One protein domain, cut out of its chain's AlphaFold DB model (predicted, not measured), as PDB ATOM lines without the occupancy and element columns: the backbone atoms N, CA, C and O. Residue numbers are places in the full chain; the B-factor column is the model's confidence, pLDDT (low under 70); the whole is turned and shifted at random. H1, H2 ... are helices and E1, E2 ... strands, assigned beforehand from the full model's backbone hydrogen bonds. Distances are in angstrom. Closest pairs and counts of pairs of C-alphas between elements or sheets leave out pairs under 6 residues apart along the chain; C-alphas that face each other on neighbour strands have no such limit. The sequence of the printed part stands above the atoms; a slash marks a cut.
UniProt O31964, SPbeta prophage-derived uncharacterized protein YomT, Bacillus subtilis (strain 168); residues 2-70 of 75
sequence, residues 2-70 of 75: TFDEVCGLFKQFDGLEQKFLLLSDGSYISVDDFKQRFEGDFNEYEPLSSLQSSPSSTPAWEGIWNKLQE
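AT A GLANCE: This is residues 2 to 70 of the 75 residues of the protein "SPbeta prophage-derived uncharacterized protein YomT" of Bacillus subtilis (strain 168) (UniProt O31964). What shape do these atoms make? A small two-strand hairpin, E1 and E2, has two pairs of short helices next to it: H1 and H2 side by side without clearly touching, and the helical hairpin H3 and H4. The loop before E1 reaches Gly 15, at one end of the longest span. What is the make-up? The 69 printed residues hold four named helices and two named strands in the order H1 E1 E2 H2 H3 H4, mostly helix, with E1 and E2 an antiparallel sheet. The whole is compact, radius of gyration of the C-alphas 11.4 A, spanning 34 by 24 by 22 A.

HOW THE PARTS SIT: How do the strands pair? E1, residues 19 to 22, and E2, residues 28 to 30, form an antiparallel hairpin; N 21 and O 29 are 2.9 A apart, within hydrogen-bond range. How do the helices stand? H1, residues 3 to 8, is close to but not clearly touching H2, residues 31 to 38, at a shallow tilt of 24 degrees, opposite ways; their closest C-alphas, Cys 7 and Val 31, are 6.3 A apart. H3, residues 47 to 52, and H4, residues 60 to 70, touch as a helical hairpin at a shallow tilt of 27 degrees, with closest C-alphas Leu 51 and Trp 61 at 6.6 A. In H1, H2, H3 and H4 every O i to N i+4 pair is within hydrogen-bond range.

IN THESE COORDINATES: Where does H1 begin? C-alpha 3 stands at (70.883, 88.783, 95.630). Which elements are longer? H4 measures 15.5 A and ends at C-alpha 70 (72.599, 104.229, 105.607); H2 and E1 each measure 10.3 A.

THE WHOLE: Is there a cut or a long link? The printed part has no cut, and no link is long. Where is confidence low? Residue 24 and residues 51 to 70 have pLDDT under 70.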
ATOM      1  N   THR A   2      71.598  88.656 100.462       80.40
ATOM      2  CA  THR A   2      71.254  87.838  99.305       80.40
ATOM      3  C   THR A   2      71.055  88.709  98.069       80.40
ATOM      4  O   THR A   2      70.817  89.919  98.155       80.40
ATOM      5  N   PHE A   3      71.128  88.092  96.894       80.42
ATOM      6  CA  PHE A   3      70.883  88.783  95.630       80.42
ATOM      7  C   PHE A   3      69.463  89.375  95.535       80.42
ATOM      8  O   PHE A   3      69.263  90.475  95.009       80.42
ATOM      9  N   ASP A   4      68.474  88.679  96.102       82.18
ATOM     10  CA  ASP A   4      67.086  89.137  96.169       82.18
ATOM     11  C   ASP A   4      66.911  90.383  97.046       82.18
ATOM     12  O   ASP A   4      66.142  91.276  96.681       82.18
ATOM     13  N   GLU A   5      67.647  90.496  98.157       79.64
ATOM     14  CA  GLU A   5      67.644  91.706  98.994       79.64
ATOM     15  C   GLU A   5      68.140  92.923  98.208       79.64
ATOM     16  O   GLU A   5      67.507  93.979  98.250       79.64
ATOM     17  N   VAL A   6      69.202  92.764  97.408       76.15
ATOM     18  CA  VAL A   6      69.695  93.828  96.516       76.15
ATOM     19  C   VAL A   6      68.645  94.188  95.461       76.15
ATOM     20  O   VAL A   6      68.368  95.368  95.236       76.15
ATOM     21  N   CYS A   7      67.996  93.192  94.848       80.95
ATOM     22  CA  CYS A   7      66.895  93.418  93.905       80.95
ATOM     23  C   CYS A   7      65.695  94.137  94.553       80.95
ATOM     24  O   CYS A   7      64.966  94.866  93.875       80.95
ATOM     25  N   GLY A   8      65.487  93.963  95.862       80.20
ATOM     26  CA  GLY A   8      64.438  94.623  96.641       80.20
ATOM     27  C   GLY A   8      64.553  96.150  96.690       80.20
ATOM     28  O   GLY A   8      63.545  96.832  96.869       80.20
ATOM     29  N   LEU A   9      65.748  96.696  96.461       77.08
ATOM     30  CA  LEU A   9      66.036  98.136  96.512       77.08
ATOM     31  C   LEU A   9      65.631  98.888  95.255       77.08
ATOM     32  O   LEU A   9      65.536 100.120  95.253       77.08
ATOM     33  N   PHE A  10      65.435  98.150  94.168       84.17
ATOM     34  CA  PHE A  10      65.009  98.719  92.908       84.17
ATOM     35  C   PHE A  10      63.596  99.261  93.099       84.17
ATOM     36  O   PHE A  10      62.680  98.558  93.534       84.17
ATOM     37  N   LYS A  11      63.407 100.534  92.764       83.19
ATOM     38  CA  LYS A  11      62.124 101.212  92.918       83.19
ATOM     39  C   LYS A  11      61.327 101.080  91.634       83.19
ATOM     40  O   LYS A  11      61.839 101.324  90.544       83.19
ATOM     41  N   GLN A  12      60.062 100.698  91.765       83.44
ATOM     42  CA  GLN A  12      59.125 100.805  90.659       83.44
ATOM     43  C   GLN A  12      58.713 102.269  90.508       83.44
ATOM     44  O   GLN A  12      58.379 102.923  91.497       83.44
ATOM     45  N   PHE A  13      58.757 102.778  89.282       78.86
ATOM     46  CA  PHE A  13      58.269 104.113  88.957       78.86
ATOM     47  C   PHE A  13      56.874 104.003  88.342       78.86
ATOM     48  O   PHE A  13      56.598 103.069  87.588       78.86
ATOM     49  N   ASP A  14      55.999 104.959  88.659       82.14
ATOM     50  CA  ASP A  14      54.646 105.021  88.106       82.14
ATOM     51  C   ASP A  14      54.689 105.042  86.570       82.14
ATOM     52  O   ASP A  14      55.412 105.833  85.962       82.14
ATOM     53  N   GLY A  15      53.932 104.141  85.943       82.66
ATOM     54  CA  GLY A  15      53.921 103.964  84.489       82.66
ATOM     55  C   GLY A  15      55.014 103.050  83.919       82.66
ATOM     56  O   GLY A  15      55.014 102.832  82.709       82.66
ATOM     57  N   LEU A  16      55.905 102.482  84.742       81.43
ATOM     58  CA  LEU A  16      56.884 101.476  84.312       81.43
ATOM     59  C   LEU A  16      56.582 100.101  84.936       81.43
ATOM     60  O   LEU A  16      56.372  99.969  86.142       81.43
ATOM     61  N   GLU A  17      56.599  99.050  84.111       82.91
ATOM     62  CA  GLU A  17      56.433  97.662  84.580       82.91
ATOM     63  C   GLU A  17      57.663  97.157  85.350       82.91
ATOM     64  O   GLU A  17      57.551  96.293  86.216       82.91
ATOM     65  N   GLN A  18      58.839  97.716  85.057       82.67
ATOM     66  CA  GLN A  18      60.110  97.306  85.646       82.67
ATOM     67  C   GLN A  18      60.486  98.163  86.859       82.67
ATOM     68  O   GLN A  18      60.146  99.345  86.959       82.67
ATOM     69  N   LYS A  19      61.243  97.557  87.778       87.00
ATOM     70  CA  LYS A  19      61.900  98.273  88.873       87.00
ATOM     71  C   LYS A  19      63.256  98.779  88.401       87.00
ATOM     72  O   LYS A  19      63.970  98.056  87.712       87.00
ATOM     73  N   PHE A  20      63.620  99.987  88.806       83.51
ATOM     74  CA  PHE A  20      64.878 100.615  88.432       83.51
ATOM     75  C   PHE A  20      65.638 101.099  89.654       83.51
ATOM     76  O   PHE A  20      65.061 101.466  90.680       83.51
ATOM     77  N   LEU A  21      66.950 101.151  89.506       80.50
ATOM     78  CA  LEU A  21      67.846 101.724  90.487       80.50
ATOM     79  C   LEU A  21      68.617 102.869  89.837       80.50
ATOM     80  O   LEU A  21      69.161 102.713  88.745       80.50
ATOM     81  N   LEU A  22      68.611 104.028  90.498       75.53
ATOM     82  CA  LEU A  22      69.409 105.176  90.083       75.53
ATOM     83  C   LEU A  22      70.862 104.932  90.493       75.53
ATOM     84  O   LEU A  22      71.153 104.710  91.669       75.53
ATOM     85  N   LEU A  23      71.745 104.999  89.511       72.11
ATOM     86  CA  LEU A  23      73.182 104.846  89.634       72.11
ATOM     87  C   LEU A  23      73.844 106.184  90.008       72.11
ATOM     88  O   LEU A  23      73.300 107.254  89.732       72.11
ATOM     89  N   SER A  24      75.026 106.144  90.637       65.53
ATOM     90  CA  SER A  24      75.758 107.353  91.075       65.53
ATOM     91  C   SER A  24      76.102 108.316  89.933       65.53
ATOM     92  O   SER A  24      76.262 109.510  90.171       65.53
ATOM     93  N   ASP A  25      76.224 107.822  88.701       73.24
ATOM     94  CA  ASP A  25      76.457 108.641  87.505       73.24
ATOM     95  C   ASP A  25      75.175 109.297  86.952       73.24
ATOM     96  O   ASP A  25      75.237 110.077  86.004       73.24
ATOM     97  N   GLY A  26      74.015 109.016  87.553       75.28
ATOM     98  CA  GLY A  26      72.715 109.555  87.151       75.28
ATOM     99  C   GLY A  26      71.954 108.695  86.137       75.28
ATOM    100  O   GLY A  26      70.831 109.052  85.774       75.28
ATOM    101  N   SER A  27      72.519 107.575  85.681       79.96
ATOM    102  CA  SER A  27      71.815 106.604  84.838       79.96
ATOM    103  C   SER A  27      70.913 105.667  85.650       79.96
ATOM    104  O   SER A  27      71.017 105.567  86.871       79.96
ATOM    105  N   TYR A  28      69.991 104.978  84.976       80.64
ATOM    106  CA  TYR A  28      69.121 103.975  85.592       80.64
ATOM    107  C   TYR A  28      69.455 102.589  85.048       80.64
ATOM    108  O   TYR A  28      69.593 102.420  83.836       80.64
ATOM    109  N   ILE A  29      69.511 101.594  85.930       79.22
ATOM    110  CA  ILE A  29      69.544 100.173  85.563       79.22
ATOM    111  C   ILE A  29      68.215  99.524  85.945       79.22
ATOM    112  O   ILE A  29      67.676  99.806  87.019       79.22
ATOM    113  N   SER A  30      67.657  98.687  85.068       85.42
ATOM    114  CA  SER A  30      66.479  97.892  85.416       85.42
ATOM    115  C   SER A  30      66.875  96.678  86.248       85.42
ATOM    116  O   SER A  30      67.996  96.181  86.160       85.42
ATOM    117  N   VAL A  31      65.946  96.181  87.059       85.08
ATOM    118  CA  VAL A  31      66.169  94.976  87.861       85.08
ATOM    119  C   VAL A  31      66.484  93.769  86.979       85.08
ATOM    120  O   VAL A  31      67.347  92.986  87.339       85.08
ATOM    121  N   ASP A  32      65.866  93.633  85.807       86.84
ATOM    122  CA  ASP A  32      66.150  92.532  84.881       86.84
ATOM    123  C   ASP A  32      67.567  92.601  84.302       86.84
ATOM    124  O   ASP A  32      68.276  91.597  84.295       86.84
ATOM    125  N   ASP A  33      68.011  93.784  83.870       84.45
ATOM    126  CA  ASP A  33      69.377  93.978  83.370       84.45
ATOM    127  C   ASP A  33      70.406  93.767  84.495       84.45
ATOM    128  O   ASP A  33      71.455  93.159  84.281       84.45
ATOM    129  N   PHE A  34      70.065  94.165  85.724       82.53
ATOM    130  CA  PHE A  34      70.855  93.841  86.907       82.53
ATOM    131  C   PHE A  34      70.940  92.328  87.152       82.53
ATOM    132  O   PHE A  34      72.038  91.791  87.293       82.53
ATOM    133  N   LYS A  35      69.805  91.623  87.139       85.34
ATOM    134  CA  LYS A  35      69.750  90.161  87.270       85.34
ATOM    135  C   LYS A  35      70.636  89.477  86.240       85.34
ATOM    136  O   LYS A  35      71.525  88.718  86.601       85.34
ATOM    137  N   GLN A  36      70.485  89.834  84.972       84.36
ATOM    138  CA  GLN A  36      71.269  89.237  83.893       84.36
ATOM    139  C   GLN A  36      72.778  89.466  84.019       84.36
ATOM    140  O   GLN A  36      73.553  88.604  83.612       84.36
ATOM    141  N   ARG A  37      73.201  90.619  84.548       77.70
ATOM    142  CA  ARG A  37      74.624  90.967  84.653       77.70
ATOM    143  C   ARG A  37      75.297  90.422  85.900       77.70
ATOM    144  O   ARG A  37      76.491  90.166  85.851       77.70
ATOM    145  N   PHE A  38      74.562  90.307  87.003       79.51
ATOM    146  CA  PHE A  38      75.165  90.068  88.309       79.51
ATOM    147  C   PHE A  38      74.723  88.763  88.962       79.51
ATOM    148  O   PHE A  38      75.486  88.255  89.766       79.51
ATOM    149  N   GLU A  39      73.572  88.172  88.621       80.72
ATOM    150  CA  GLU A  39      73.066  86.965  89.307       80.72
ATOM    151  C   GLU A  39      74.077  85.806  89.303       80.72
ATOM    152  O   GLU A  39      74.200  85.094  90.295       80.72
ATOM    153  N   GLY A  40      74.847  85.646  88.219       78.34
ATOM    154  CA  GLY A  40      75.873  84.603  88.108       78.34
ATOM    155  C   GLY A  40      77.195  84.898  88.831       78.34
ATOM    156  O   GLY A  40      77.881  83.963  89.237       78.34
ATOM    157  N   ASP A  41      77.545  86.174  89.004       76.89
ATOM    158  CA  ASP A  41      78.836  86.633  89.553       76.89
ATOM    159  C   ASP A  41      78.704  87.233  90.968       76.89
ATOM    160  O   ASP A  41      79.689  87.653  91.593       76.89
ATOM    161  N   PHE A  42      77.480  87.301  91.493       77.69
ATOM    162  CA  PHE A  42      77.192  87.893  92.787       77.69
ATOM    163  C   PHE A  42      77.658  86.980  93.921       77.69
ATOM    164  O   PHE A  42      77.111  85.905  94.156       77.69
ATOM    165  N   ASN A  43      78.661  87.436  94.666       79.61
ATOM    166  CA  ASN A  43      79.123  86.785  95.877       79.61
ATOM    167  C   ASN A  43      78.369  87.352  97.085       79.61
ATOM    168  O   ASN A  43      78.586  88.494  97.478       79.61
ATOM    169  N   GLU A  44      77.531  86.538  97.720       76.53
ATOM    170  CA  GLU A  44      76.763  86.928  98.910       76.53
ATOM    171  C   GLU A  44      77.646  87.236 100.136       76.53
ATOM    172  O   GLU A  44      77.213  87.944 101.050       76.53
ATOM    173  N   TYR A  45      78.884  86.724 100.158       78.73
ATOM    174  CA  TYR A  45      79.871  86.994 101.207       78.73
ATOM    175  C   TYR A  45      80.625  88.310 100.982       78.73
ATOM    176  O   TYR A  45      81.041  88.948 101.947       78.73
ATOM    177  N   GLU A  46      80.782  88.729  99.725       77.61
ATOM    178  CA  GLU A  46      81.455  89.974  99.337       77.61
ATOM    179  C   GLU A  46      80.659  90.728  98.257       77.61
ATOM    180  O   GLU A  46      81.153  90.942  97.144       77.61
ATOM    181  N   PRO A  47      79.420  91.153  98.559       70.67
ATOM    182  CA  PRO A  47      78.511  91.711  97.560       70.67
ATOM    183  C   PRO A  47      79.098  92.953  96.884       70.67
ATOM    184  O   PRO A  47      79.069  93.056  95.661       70.67
ATOM    185  N   LEU A  48      79.714  93.863  97.648       70.43
ATOM    186  CA  LEU A  48      80.356  95.055  97.092       70.43
ATOM    187  C   LEU A  48      81.511  94.700  96.144       70.43
ATOM    188  O   LEU A  48      81.549  95.214  95.029       70.43
ATOM    189  N   SER A  49      82.419  93.808  96.552       73.86
ATOM    190  CA  SER A  49      83.571  93.392  95.739       73.86
ATOM    191  C   SER A  49      83.133  92.714  94.437       73.86
ATOM    192  O   SER A  49      83.700  92.987  93.376       73.86
ATOM    193  N   SER A  50      82.091  91.876  94.486       71.56
ATOM    194  CA  SER A  50      81.509  91.234  93.300       71.56
ATOM    195  C   SER A  50      80.889  92.242  92.338       71.56
ATOM    196  O   SER A  50      81.124  92.193  91.131       71.56
ATOM    197  N   LEU A  51      80.133  93.201  92.872       68.57
ATOM    198  CA  LEU A  51      79.490  94.241  92.077       68.57
ATOM    199  C   LEU A  51      80.517  95.195  91.450       68.57
ATOM    200  O   LEU A  51      80.392  95.534  90.274       68.57
ATOM    201  N   GLN A  52      81.554  95.587  92.198       66.90
ATOM    202  CA  GLN A  52      82.648  96.447  91.730       66.90
ATOM    203  C   GLN A  52      83.536  95.773  90.676       66.90
ATOM    204  O   GLN A  52      84.034  96.452  89.781       66.90
ATOM    205  N   SER A  53      83.719  94.452  90.752       64.56
ATOM    206  CA  SER A  53      84.561  93.701  89.805       64.56
ATOM    207  C   SER A  53      83.948  93.583  88.408       64.56
ATOM    208  O   SER A  53      84.645  93.228  87.456       64.56
ATOM    209  N   SER A  54      82.658  93.891  88.253       59.03
ATOM    210  CA  SER A  54      82.009  93.847  86.946       59.03
ATOM    211  C   SER A  54      82.473  95.013  86.057       59.03
ATOM    212  O   SER A  54      82.480  96.166  86.487       59.03
ATOM    213  N   PRO A  55      82.810  94.764  84.779       55.94
ATOM    214  CA  PRO A  55      83.472  95.737  83.899       55.94
ATOM    215  C   PRO A  55      82.644  96.995  83.574       55.94
ATOM    216  O   PRO A  55      83.163  97.929  82.969       55.94
ATOM    217  N   SER A  56      81.365  97.037  83.958       56.45
ATOM    218  CA  SER A  56      80.443  98.158  83.715       56.45
ATOM    219  C   SER A  56      80.068  98.948  84.983       56.45
ATOM    220  O   SER A  56      79.211  99.824  84.919       56.45
ATOM    221  N   SER A  57      80.687  98.649  86.129       52.12
ATOM    222  CA  SER A  57      80.259  99.060  87.480       52.12
ATOM    223  C   SER A  57      80.996 100.273  88.067       52.12
ATOM    224  O   SER A  57      81.281 100.321  89.262       52.12
ATOM    225  N   THR A  58      81.360 101.257  87.252       51.14
ATOM    226  CA  THR A  58      82.515 102.118  87.556       51.14
ATOM    227  C   THR A  58      82.374 103.100  88.740       51.14
ATOM    228  O   THR A  58      83.403 103.531  89.247       51.14
ATOM    229  N   PRO A  59      81.182 103.547  89.179       52.11
ATOM    230  CA  PRO A  59      81.049 104.123  90.542       52.11
ATOM    231  C   PRO A  59      79.654 103.969  91.184       52.11
ATOM    232  O   PRO A  59      79.392 104.423  92.301       52.11
ATOM    233  N   ALA A  60      78.710 103.376  90.458       59.32
ATOM    234  CA  ALA A  60      77.308 103.399  90.831       59.32
ATOM    235  C   ALA A  60      76.981 102.517  92.037       59.32
ATOM    236  O   ALA A  60      76.172 102.886  92.889       59.32
ATOM    237  N   TRP A  61      77.647 101.365  92.117       62.22
ATOM    238  CA  TRP A  61      77.432 100.389  93.177       62.22
ATOM    239  C   TRP A  61      77.889 100.868  94.534       62.22
ATOM    240  O   TRP A  61      77.205 100.591  95.507       62.22
ATOM    241  N   GLU A  62      78.984 101.621  94.604       66.68
ATOM    242  CA  GLU A  62      79.424 102.212  95.865       66.68
ATOM    243  C   GLU A  62      78.345 103.149  96.427       66.68
ATOM    244  O   GLU A  62      78.035 103.084  97.609       66.68
ATOM    245  N   GLY A  63      77.686 103.949  95.579       65.44
ATOM    246  CA  GLY A  63      76.589 104.824  96.007       65.44
ATOM    247  C   GLY A  63      75.338 104.064  96.452       65.44
ATOM    248  O   GLY A  63      74.737 104.409  97.468       65.44
ATOM    249  N   ILE A  64      74.960 103.004  95.729       66.48
ATOM    250  CA  ILE A  64      73.860 102.111  96.129       66.48
ATOM    251  C   ILE A  64      74.183 101.421  97.455       66.48
ATOM    252  O   ILE A  64      73.329 101.347  98.332       66.48
ATOM    253  N   TRP A  65      75.414 100.934  97.602       66.71
ATOM    254  CA  TRP A  65      75.889 100.230  98.785       66.71
ATOM    255  C   TRP A  65      75.972 101.139 100.007       66.71
ATOM    256  O   TRP A  65      75.504 100.774 101.081       66.71
ATOM    257  N   ASN A  66      76.487 102.355  99.842       68.79
ATOM    258  CA  ASN A  66      76.485 103.355 100.904       68.79
ATOM    259  C   ASN A  66      75.050 103.663 101.338       68.79
ATOM    260  O   ASN A  66      74.750 103.639 102.525       68.79
ATOM    261  N   LYS A  67      74.130 103.844 100.384       67.35
ATOM    262  CA  LYS A  67      72.718 104.104 100.686       67.35
ATOM    263  C   LYS A  67      72.037 102.933 101.398       67.35
ATOM    264  O   LYS A  67      71.221 103.149 102.285       67.35
ATOM    265  N   LEU A  68      72.381 101.707 101.018       65.42
ATOM    266  CA  LEU A  68      71.981 100.482 101.704       65.42
ATOM    267  C   LEU A  68      72.435 100.474 103.162       65.42
ATOM    268  O   LEU A  68      71.664 100.113 104.050       65.42
ATOM    269  N   GLN A  69      73.701 100.836 103.393       62.43
ATOM    270  CA  GLN A  69      74.289 100.898 104.729       62.43
ATOM    271  C   GLN A  69      73.627 101.986 105.571       62.43
ATOM    272  O   GLN A  69      73.346 101.761 106.747       62.43
ATOM    273  N   GLU A  70      73.314 103.128 104.960       68.26
ATOM    274  CA  GLU A  70      72.599 104.229 105.607       68.26
ATOM    275  C   GLU A  70      71.139 103.896 105.948       68.26
ATOM    276  O   GLU A  70      70.654 104.349 106.982       68.26
TER     277      GLU A  70